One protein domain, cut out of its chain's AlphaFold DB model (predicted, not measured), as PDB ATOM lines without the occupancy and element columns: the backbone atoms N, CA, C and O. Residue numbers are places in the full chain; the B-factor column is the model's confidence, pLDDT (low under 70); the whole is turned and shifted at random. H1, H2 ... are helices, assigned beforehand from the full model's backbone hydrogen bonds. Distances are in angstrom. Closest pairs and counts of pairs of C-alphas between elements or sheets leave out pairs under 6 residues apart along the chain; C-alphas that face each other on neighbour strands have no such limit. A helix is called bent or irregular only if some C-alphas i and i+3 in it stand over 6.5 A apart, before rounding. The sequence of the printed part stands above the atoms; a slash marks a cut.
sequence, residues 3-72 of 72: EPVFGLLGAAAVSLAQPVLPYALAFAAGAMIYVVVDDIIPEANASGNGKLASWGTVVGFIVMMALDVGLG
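AT A GLANCE: This is residues 3 to 72 of the 72 residues of the protein "Hypothetical protein" of Timema shepardi (UniProt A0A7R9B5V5). A short helix, H1, meets the end of a long helix, H2, at a corner, and the long helix folds back on itself as an open V with arms H2a and H2b. The arms meet only near the fold around residues 49 and 50, and no helix lies between them. The 70 printed residues hold two named helices, H1 then H2, and no named strand, an all-helix class. The whole is extended, with a radius of gyration of the C-alphas of 18.5 A and spans of 56 by 26 by 17 A.

HOW THE PARTS SIT: H1, residues 3 to 17, touches no helix. H2, residues 21 to 71, was assigned as one helix by its hydrogen bonds but is bent: C-alphas 48 and 51 are 8.5 A apart. Its arms are H2a, residues 21 to 48, and H2b, residues 51 to 71. H1 and H2a meet only through their link, while H1 and H2b are apart. H2a and H2b run opposite ways at a shallow tilt of 29 degrees. They touch with residues 41 to 45 and 51 to 54 alone; their closest C-alphas, of Ala 44 and Ala 53, are 5.9 A apart. In H1 and H2b every O i to N i+4 pair is within hydrogen-bond range; in H2a 21 of 24 are.

IN THESE COORDINATES: H1 begins at C-alpha 3 (81.835, 167.911, 165.215) and is 20.9 A long. H2a measures 39.8 A and is irregular, with C-alphas 38 and 41 at 6.6 A. H2b measures 30.1 A and ends at C-alpha 71 (103.798, 166.031, 178.522).

THE WHOLE: The C-alphas farthest apart, of Val 5 and Gly 48, are 56.7 A apart. Residues 3 to 39 and 58 to 72 stand free. The link from H1 to H2a is tight, and the printed part has no cut. Residue 72, the chain's last, has a pLDDT under 70.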
ATOM      1  N   GLU A   3      80.863 167.906 164.114       77.06
ATOM      2  CA  GLU A   3      81.835 167.911 165.215       77.06
ATOM      3  C   GLU A   3      81.434 168.755 166.440       77.06
ATOM      4  O   GLU A   3      81.569 168.247 167.553       77.06
ATOM      5  N   PRO A   4      80.890 169.986 166.314       81.12
ATOM      6  CA  PRO A   4      80.526 170.762 167.498       81.12
ATOM      7  C   PRO A   4      79.279 170.221 168.207       81.12
ATOM      8  O   PRO A   4      79.189 170.327 169.424       81.12
ATOM      9  N   VAL A   5      78.338 169.600 167.484       82.62
ATOM     10  CA  VAL A   5      77.090 169.077 168.069       82.62
ATOM     11  C   VAL A   5      77.363 167.816 168.888       82.62
ATOM     12  O   VAL A   5      76.941 167.716 170.040       82.62
ATOM     13  N   PHE A   6      78.120 166.875 168.324       80.56
ATOM     14  CA  PHE A   6      78.517 165.663 169.040       80.56
ATOM     15  C   PHE A   6      79.574 165.947 170.116       80.56
ATOM     16  O   PHE A   6      79.548 165.307 171.163       80.56
ATOM     17  N   GLY A   7      80.442 166.947 169.918       83.44
ATOM     18  CA  GLY A   7      81.375 167.424 170.942       83.44
ATOM     19  C   GLY A   7      80.670 168.020 172.165       83.44
ATOM     20  O   GLY A   7      81.029 167.691 173.292       83.44
ATOM     21  N   LEU A   8      79.620 168.826 171.967       84.94
ATOM     22  CA  LEU A   8      78.792 169.362 173.058       84.94
ATOM     23  C   LEU A   8      78.021 168.267 173.799       84.94
ATOM     24  O   LEU A   8      77.964 168.288 175.026       84.94
ATOM     25  N   LEU A   9      77.465 167.295 173.073       83.19
ATOM     26  CA  LEU A   9      76.808 166.134 173.681       83.19
ATOM     27  C   LEU A   9      77.793 165.277 174.487       83.19
ATOM     28  O   LEU A   9      77.475 164.876 175.604       83.19
ATOM     29  N   GLY A  10      78.998 165.041 173.961       82.69
ATOM     30  CA  GLY A  10      80.067 164.342 174.676       82.69
ATOM     31  C   GLY A  10      80.513 165.095 175.931       82.69
ATOM     32  O   GLY A  10      80.606 164.500 177.001       82.69
ATOM     33  N   ALA A  11      80.699 166.414 175.835       82.25
ATOM     34  CA  ALA A  11      81.047 167.257 176.975       82.25
ATOM     35  C   ALA A  11      79.952 167.265 178.056       82.25
ATOM     36  O   ALA A  11      80.265 167.177 179.242       82.25
ATOM     37  N   ALA A  12      78.674 167.308 177.664       82.00
ATOM     38  CA  ALA A  12      77.541 167.232 178.587       82.00
ATOM     39  C   ALA A  12      77.400 165.846 179.246       82.00
ATOM     40  O   ALA A  12      77.049 165.743 180.419       82.00
ATOM     41  N   ALA A  13      77.696 164.769 178.518       79.44
ATOM     42  CA  ALA A  13      77.696 163.421 179.080       79.44
ATOM     43  C   ALA A  13      78.843 163.226 180.085       79.44
ATOM     44  O   ALA A  13      78.639 162.661 181.161       79.44
ATOM     45  N   VAL A  14      80.039 163.737 179.770       81.69
ATOM     46  CA  VAL A  14      81.193 163.685 180.677       81.69
ATOM     47  C   VAL A  14      80.945 164.537 181.920       81.69
ATOM     48  O   VAL A  14      81.252 164.076 183.015       81.69
ATOM     49  N   SER A  15      80.336 165.721 181.799       77.75
ATOM     50  CA  SER A  15      80.068 166.591 182.955       77.75
ATOM     51  C   SER A  15      79.092 165.989 183.968       77.75
ATOM     52  O   SER A  15      79.239 166.204 185.169       77.75
ATOM     53  N   LEU A  16      78.152 165.157 183.514       78.19
ATOM     54  CA  LEU A  16      77.280 164.372 184.395       78.19
ATOM     55  C   LEU A  16      78.018 163.213 185.087       78.19
ATOM     56  O   LEU A  16      77.663 162.841 186.204       78.19
ATOM     57  N   ALA A  17      79.050 162.654 184.450       77.69
ATOM     58  CA  ALA A  17      79.865 161.566 184.998       77.69
ATOM     59  C   ALA A  17      81.035 162.055 185.878       77.69
ATOM     60  O   ALA A  17      81.531 161.293 186.712       77.69
ATOM     61  N   GLN A  18      81.447 163.324 185.749       81.31
ATOM     62  CA  GLN A  18      82.527 163.951 186.525       81.31
ATOM     63  C   GLN A  18      82.494 163.693 188.037       81.31
ATOM     64  O   GLN A  18      83.566 163.449 188.577       81.31
ATOM     65  N   PRO A  19      81.352 163.711 188.750       80.19
ATOM     66  CA  PRO A  19      81.369 163.464 190.192       80.19
ATOM     67  C   PRO A  19      81.657 162.004 190.567       80.19
ATOM     68  O   PRO A  19      82.178 161.760 191.651       80.19
ATOM     69  N   VAL A  20      81.356 161.031 189.697       85.81
ATOM     70  CA  VAL A  20      81.575 159.597 189.979       85.81
ATOM     71  C   VAL A  20      82.932 159.101 189.469       85.81
ATOM     72  O   VAL A  20      83.525 158.195 190.056       85.81
ATOM     73  N   LEU A  21      83.450 159.730 188.410       84.88
ATOM     74  CA  LEU A  21      84.746 159.424 187.807       84.88
ATOM     75  C   LEU A  21      85.927 159.412 188.798       84.88
ATOM     76  O   LEU A  21      86.677 158.439 188.753       84.88
ATOM     77  N   PRO A  22      86.120 160.383 189.717       86.94
ATOM     78  CA  PRO A  22      87.263 160.362 190.630       86.94
ATOM     79  C   PRO A  22      87.204 159.187 191.605       86.94
ATOM     80  O   PRO A  22      88.241 158.611 191.917       86.94
ATOM     81  N   TYR A  23      86.009 158.774 192.041       89.00
ATOM     82  CA  TYR A  23      85.858 157.602 192.905       89.00
ATOM     83  C   TYR A  23      86.182 156.306 192.157       89.00
ATOM     84  O   TYR A  23      86.881 155.446 192.691       89.00
ATOM     85  N   ALA A  24      85.731 156.183 190.906       89.38
ATOM     86  CA  ALA A  24      86.044 155.031 190.066       89.38
ATOM     87  C   ALA A  24      87.543 154.959 189.720       89.38
ATOM     88  O   ALA A  24      88.141 153.887 189.802       89.38
ATOM     89  N   LEU A  25      88.166 156.095 189.389       90.56
ATOM     90  CA  LEU A  25      89.602 156.184 189.116       90.56
ATOM     91  C   LEU A  25      90.438 155.900 190.369       90.56
ATOM     92  O   LEU A  25      91.428 155.183 190.278       90.56
ATOM     93  N   ALA A  26      90.022 156.392 191.540       91.00
ATOM     94  CA  ALA A  26      90.684 156.083 192.807       91.00
ATOM     95  C   ALA A  26      90.610 154.585 193.135       91.00
ATOM     96  O   ALA A  26      91.606 153.990 193.546       91.00
ATOM     97  N   PHE A  27      89.456 153.956 192.898       93.31
ATOM     98  CA  PHE A  27      89.300 152.512 193.059       93.31
ATOM     99  C   PHE A  27      90.190 151.725 192.085       93.31
ATOM    100  O   PHE A  27      90.896 150.803 192.498       93.31
ATOM    101  N   ALA A  28      90.220 152.120 190.809       93.25
ATOM    102  CA  ALA A  28      91.075 151.498 189.800       93.25
ATOM    103  C   ALA A  28      92.570 151.649 190.130       93.25
ATOM    104  O   ALA A  28      93.326 150.684 190.018       93.25
ATOM    105  N   ALA A  29      92.994 152.827 190.597       92.81
ATOM    106  CA  ALA A  29      94.365 153.064 191.041       92.81
ATOM    107  C   ALA A  29      94.742 152.145 192.214       92.81
ATOM    108  O   ALA A  29      95.808 151.532 192.198       92.81
ATOM    109  N   GLY A  30      93.848 151.985 193.196       90.50
ATOM    110  CA  GLY A  30      94.050 151.065 194.317       90.50
ATOM    111  C   GLY A  30      94.204 149.605 193.879       90.50
ATOM    112  O   GLY A  30      95.113 148.919 194.347       90.50
ATOM    113  N   ALA A  31      93.374 149.143 192.938       94.19
ATOM    114  CA  ALA A  31      93.463 147.785 192.399       94.19
ATOM    115  C   ALA A  31      94.810 147.526 191.697       94.19
ATOM    116  O   ALA A  31      95.429 146.487 191.916       94.19
ATOM    117  N   MET A  32      95.299 148.492 190.914       95.06
ATOM    118  CA  MET A  32      96.600 148.377 190.247       95.06
ATOM    119  C   MET A  32      97.763 148.343 191.246       95.06
ATOM    120  O   MET A  32      98.705 147.579 191.048       95.06
ATOM    121  N   ILE A  33      97.696 149.112 192.340       92.50
ATOM    122  CA  ILE A  33      98.714 149.061 193.405       92.50
ATOM    123  C   ILE A  33      98.734 147.680 194.072       92.50
ATOM    124  O   ILE A  33      99.813 147.126 194.272       92.50
ATOM    125  N   TYR A  34      97.565 147.109 194.385       93.88
ATOM    126  CA  TYR A  34      97.473 145.779 194.995       93.88
ATOM    127  C   TYR A  34      98.099 144.695 194.105       93.88
ATOM    128  O   TYR A  34      98.987 143.984 194.563       93.88
ATOM    129  N   VAL A  35      97.718 144.629 192.822       93.69
ATOM    130  CA  VAL A  35      98.256 143.633 191.872       93.69
ATOM    131  C   VAL A  35      99.775 143.756 191.723       93.69
ATOM    132  O   VAL A  35     100.490 142.756 191.690       93.69
ATOM    133  N   VAL A  36     100.307 144.980 191.667       90.81
ATOM    134  CA  VAL A  36     101.759 145.184 191.555       90.81
ATOM    135  C   VAL A  36     102.496 144.669 192.796       90.81
ATOM    136  O   VAL A  36     103.553 144.053 192.666       90.81
ATOM    137  N   VAL A  37     101.964 144.929 193.993       88.81
ATOM    138  CA  VAL A  37     102.627 144.566 195.254       88.81
ATOM    139  C   VAL A  37     102.487 143.083 195.582       88.81
ATOM    140  O   VAL A  37     103.446 142.508 196.092       88.81
ATOM    141  N   ASP A  38     101.331 142.482 195.308       91.12
ATOM    142  CA  ASP A  38     101.014 141.110 195.726       91.12
ATOM    143  C   ASP A  38     101.423 140.059 194.681       91.12
ATOM    144  O   ASP A  38     101.910 138.995 195.052       91.12
ATOM    145  N   ASP A  39     101.327 140.376 193.383       88.56
ATOM    146  CA  ASP A  39     101.710 139.448 192.309       88.56
ATOM    147  C   ASP A  39     103.058 139.823 191.680       88.56
ATOM    148  O   ASP A  39     104.010 139.040 191.709       88.56
ATOM    149  N   ILE A  40     103.189 141.045 191.145       86.81
ATOM    150  CA  ILE A  40     104.328 141.390 190.270       86.81
ATOM    151  C   ILE A  40     105.658 141.450 191.034       86.81
ATOM    152  O   ILE A  40     106.665 140.907 190.569       86.81
ATOM    153  N   ILE A  41     105.707 142.112 192.196       86.00
ATOM    154  CA  ILE A  41     106.950 142.211 192.983       86.00
ATOM    155  C   ILE A  41     107.392 140.823 193.492       86.00
ATOM    156  O   ILE A  41     108.576 140.498 193.332       86.00
ATOM    157  N   PRO A  42     106.520 139.982 194.080       86.94
ATOM    158  CA  PRO A  42     106.902 138.652 194.543       86.94
ATOM    159  C   PRO A  42     107.314 137.723 193.405       86.94
ATOM    160  O   PRO A  42     108.338 137.055 193.536       86.94
ATOM    161  N   GLU A  43     106.608 137.727 192.273       87.12
ATOM    162  CA  GLU A  43     106.955 136.917 191.099       87.12
ATOM    163  C   GLU A  43     108.331 137.302 190.524       87.12
ATOM    164  O   GLU A  43     109.176 136.444 190.232       87.12
ATOM    165  N   ALA A  44     108.620 138.603 190.455       83.50
ATOM    166  CA  ALA A  44     109.908 139.098 189.986       83.50
ATOM    167  C   ALA A  44     111.062 138.803 190.968       83.50
ATOM    168  O   ALA A  44     112.204 138.591 190.546       83.50
ATOM    169  N   ASN A  45     110.782 138.742 192.276       80.81
ATOM    170  CA  ASN A  45     111.749 138.303 193.288       80.81
ATOM    171  C   ASN A  45     111.949 136.778 193.288       80.81
ATOM    172  O   ASN A  45     113.087 136.318 193.403       80.81
ATOM    173  N   ALA A  46     110.879 135.999 193.112       81.62
ATOM    174  CA  ALA A  46     110.911 134.537 193.044       81.62
ATOM    175  C   ALA A  46     111.694 134.030 191.823       81.62
ATOM    176  O   ALA A  46     112.365 133.003 191.896       81.62
ATOM    177  N   SER A  47     111.698 134.804 190.736       78.44
ATOM    178  CA  SER A  47     112.478 134.535 189.521       78.44
ATOM    179  C   SER A  47     114.003 134.705 189.693       78.44
ATOM    180  O   SER A  47     114.742 134.660 188.713       78.44
ATOM    181  N   GLY A  48     114.507 134.923 190.918       72.62
ATOM    182  CA  GLY A  48     115.944 134.979 191.244       72.62
ATOM    183  C   GLY A  48     116.630 136.320 190.955       72.62
ATOM    184  O   GLY A  48     117.755 136.552 191.399       72.62
ATOM    185  N   ASN A  49     115.934 137.246 190.290       75.88
ATOM    186  CA  ASN A  49     116.454 138.543 189.855       75.88
ATOM    187  C   ASN A  49     115.820 139.725 190.608       75.88
ATOM    188  O   ASN A  49     115.753 140.835 190.080       75.88
ATOM    189  N   GLY A  50     115.418 139.526 191.865       76.62
ATOM    190  CA  GLY A  50     114.725 140.534 192.679       76.62
ATOM    191  C   GLY A  50     115.388 141.916 192.720       76.62
ATOM    192  O   GLY A  50     114.720 142.942 192.628       76.62
ATOM    193  N   LYS A  51     116.728 141.974 192.745       77.62
ATOM    194  CA  LYS A  51     117.465 143.248 192.700       77.62
ATOM    195  C   LYS A  51     117.321 143.965 191.350       77.62
ATOM    196  O   LYS A  51     117.179 145.181 191.327       77.62
ATOM    197  N   LEU A  52     117.344 143.227 190.239       79.81
ATOM    198  CA  LEU A  52     117.116 143.765 188.892       79.81
ATOM    199  C   LEU A  52     115.663 144.212 188.716       79.81
ATOM    200  O   LEU A  52     115.429 145.272 188.146       79.81
ATOM    201  N   ALA A  53     114.711 143.453 189.262       81.94
ATOM    202  CA  ALA A  53     113.297 143.814 189.263       81.94
ATOM    203  C   ALA A  53     113.040 145.132 190.009       81.94
ATOM    204  O   ALA A  53     112.431 146.039 189.450       81.94
ATOM    205  N   SER A  54     113.583 145.283 191.221       84.44
ATOM    206  CA  SER A  54     113.468 146.521 192.004       84.44
ATOM    207  C   SER A  54     114.144 147.721 191.332       84.44
ATOM    208  O   SER A  54     113.642 148.838 191.396       84.44
ATOM    209  N   TRP A  55     115.282 147.521 190.661       87.50
ATOM    210  CA  TRP A  55     115.893 148.592 189.863       87.50
ATOM    211  C   TRP A  55     115.050 148.938 188.629       87.50
ATOM    212  O   TRP A  55     114.911 150.115 188.299       87.50
ATOM    213  N   GLY A  56     114.443 147.941 187.981       88.44
ATOM    214  CA  GLY A  56     113.527 148.136 186.858       88.44
ATOM    215  C   GLY A  56     112.270 148.918 187.243       88.44
ATOM    216  O   GLY A  56     111.888 149.835 186.519       88.44
ATOM    217  N   THR A  57     111.667 148.628 188.400       87.88
ATOM    218  CA  THR A  57     110.499 149.377 188.894       87.88
ATOM    219  C   THR A  57     110.849 150.825 189.224       87.88
ATOM    220  O   THR A  57     110.099 151.722 188.844       87.88
ATOM    221  N   VAL A  58     112.010 151.086 189.841       90.62
ATOM    222  CA  VAL A  58     112.480 152.460 190.100       90.62
ATOM    223  C   VAL A  58     112.706 153.231 188.797       90.62
ATOM    224  O   VAL A  58     112.246 154.364 188.672       90.62
ATOM    225  N   VAL A  59     113.368 152.628 187.803       93.94
ATOM    226  CA  VAL A  59     113.591 153.276 186.498       93.94
ATOM    227  C   VAL A  59     112.268 153.538 185.779       93.94
ATOM    228  O   VAL A  59     112.056 154.645 185.291       93.94
ATOM    229  N   GLY A  60     111.357 152.562 185.751       90.94
ATOM    230  CA  GLY A  60     110.030 152.722 185.151       90.94
ATOM    231  C   GLY A  60     109.218 153.839 185.810       90.94
ATOM    232  O   GLY A  60     108.605 154.644 185.112       90.94
ATOM    233  N   PHE A  61     109.280 153.948 187.141       91.19
ATOM    234  CA  PHE A  61     108.634 155.031 187.880       91.19
ATOM    235  C   PHE A  61     109.211 156.403 187.513       91.19
ATOM    236  O   PHE A  61     108.455 157.333 187.247       91.19
ATOM    237  N   ILE A  62     110.542 156.526 187.431       94.75
ATOM    238  CA  ILE A  62     111.207 157.774 187.024       94.75
ATOM    239  C   ILE A  62     110.806 158.168 185.598       94.75
ATOM    240  O   ILE A  62     110.496 159.332 185.357       94.75
ATOM    241  N   VAL A  63     110.785 157.215 184.661       94.94
ATOM    242  CA  VAL A  63     110.374 157.472 183.271       94.94
ATOM    243  C   VAL A  63     108.925 157.942 183.217       94.94
ATOM    244  O   VAL A  63     108.645 158.936 182.553       94.94
ATOM    245  N   MET A  64     108.015 157.284 183.941       93.81
ATOM    246  CA  MET A  64     106.616 157.707 183.982       93.81
ATOM    247  C   MET A  64     106.465 159.112 184.578       93.81
ATOM    248  O   MET A  64     105.797 159.950 183.986       93.81
ATOM    249  N   MET A  65     107.132 159.411 185.696       94.12
ATOM    250  CA  MET A  65     107.098 160.748 186.301       94.12
ATOM    251  C   MET A  65     107.684 161.826 185.386       94.12
ATOM    252  O   MET A  65     107.154 162.931 185.321       94.12
ATOM    253  N   ALA A  66     108.743 161.514 184.637       93.75
ATOM    254  CA  ALA A  66     109.300 162.437 183.655       93.75
ATOM    255  C   ALA A  66     108.341 162.689 182.479       93.75
ATOM    256  O   ALA A  66     108.250 163.819 182.006       93.75
ATOM    257  N   LEU A  67     107.625 161.659 182.014       93.38
ATOM    258  CA  LEU A  67     106.612 161.794 180.964       93.38
ATOM    259  C   LEU A  67     105.394 162.587 181.445       93.38
ATOM    260  O   LEU A  67     104.928 163.446 180.709       93.38
ATOM    261  N   ASP A  68     104.917 162.341 182.667       92.31
ATOM    262  CA  ASP A  68     103.784 163.058 183.266       92.31
ATOM    263  C   ASP A  68     104.093 164.551 183.438       92.31
ATOM    264  O   ASP A  68     103.326 165.397 183.005       92.31
ATOM    265  N   VAL A  69     105.274 164.894 183.969       92.81
ATOM    266  CA  VAL A  69     105.697 166.298 184.131       92.81
ATOM    267  C   VAL A  69     106.060 166.960 182.795       92.81
ATOM    268  O   VAL A  69     105.948 168.175 182.661       92.81
ATOM    269  N   GLY A  70     106.554 166.192 181.820       88.81
ATOM    270  CA  GLY A  70     107.028 166.718 180.537       88.81
ATOM    271  C   GLY A  70     105.949 166.873 179.462       88.81
ATOM    272  O   GLY A  70     106.077 167.751 178.609       88.81
ATOM    273  N   LEU A  71     104.927 166.010 179.465       84.62
ATOM    274  CA  LEU A  71     103.798 166.031 178.522       84.62
ATOM    275  C   LEU A  71     102.496 166.551 179.151       84.62
ATOM    276  O   LEU A  71     101.551 166.813 178.402       84.62
ATOM    277  N   GLY A  72     102.443 166.635 180.483       56.34
ATOM    278  CA  GLY A  72     101.325 167.179 181.256       56.34
ATOM    279  C   GLY A  72     101.220 168.694 181.205       56.34
ATOM    280  O   GLY A  72     102.266 169.379 181.135       56.34
TER     281      GLY A  72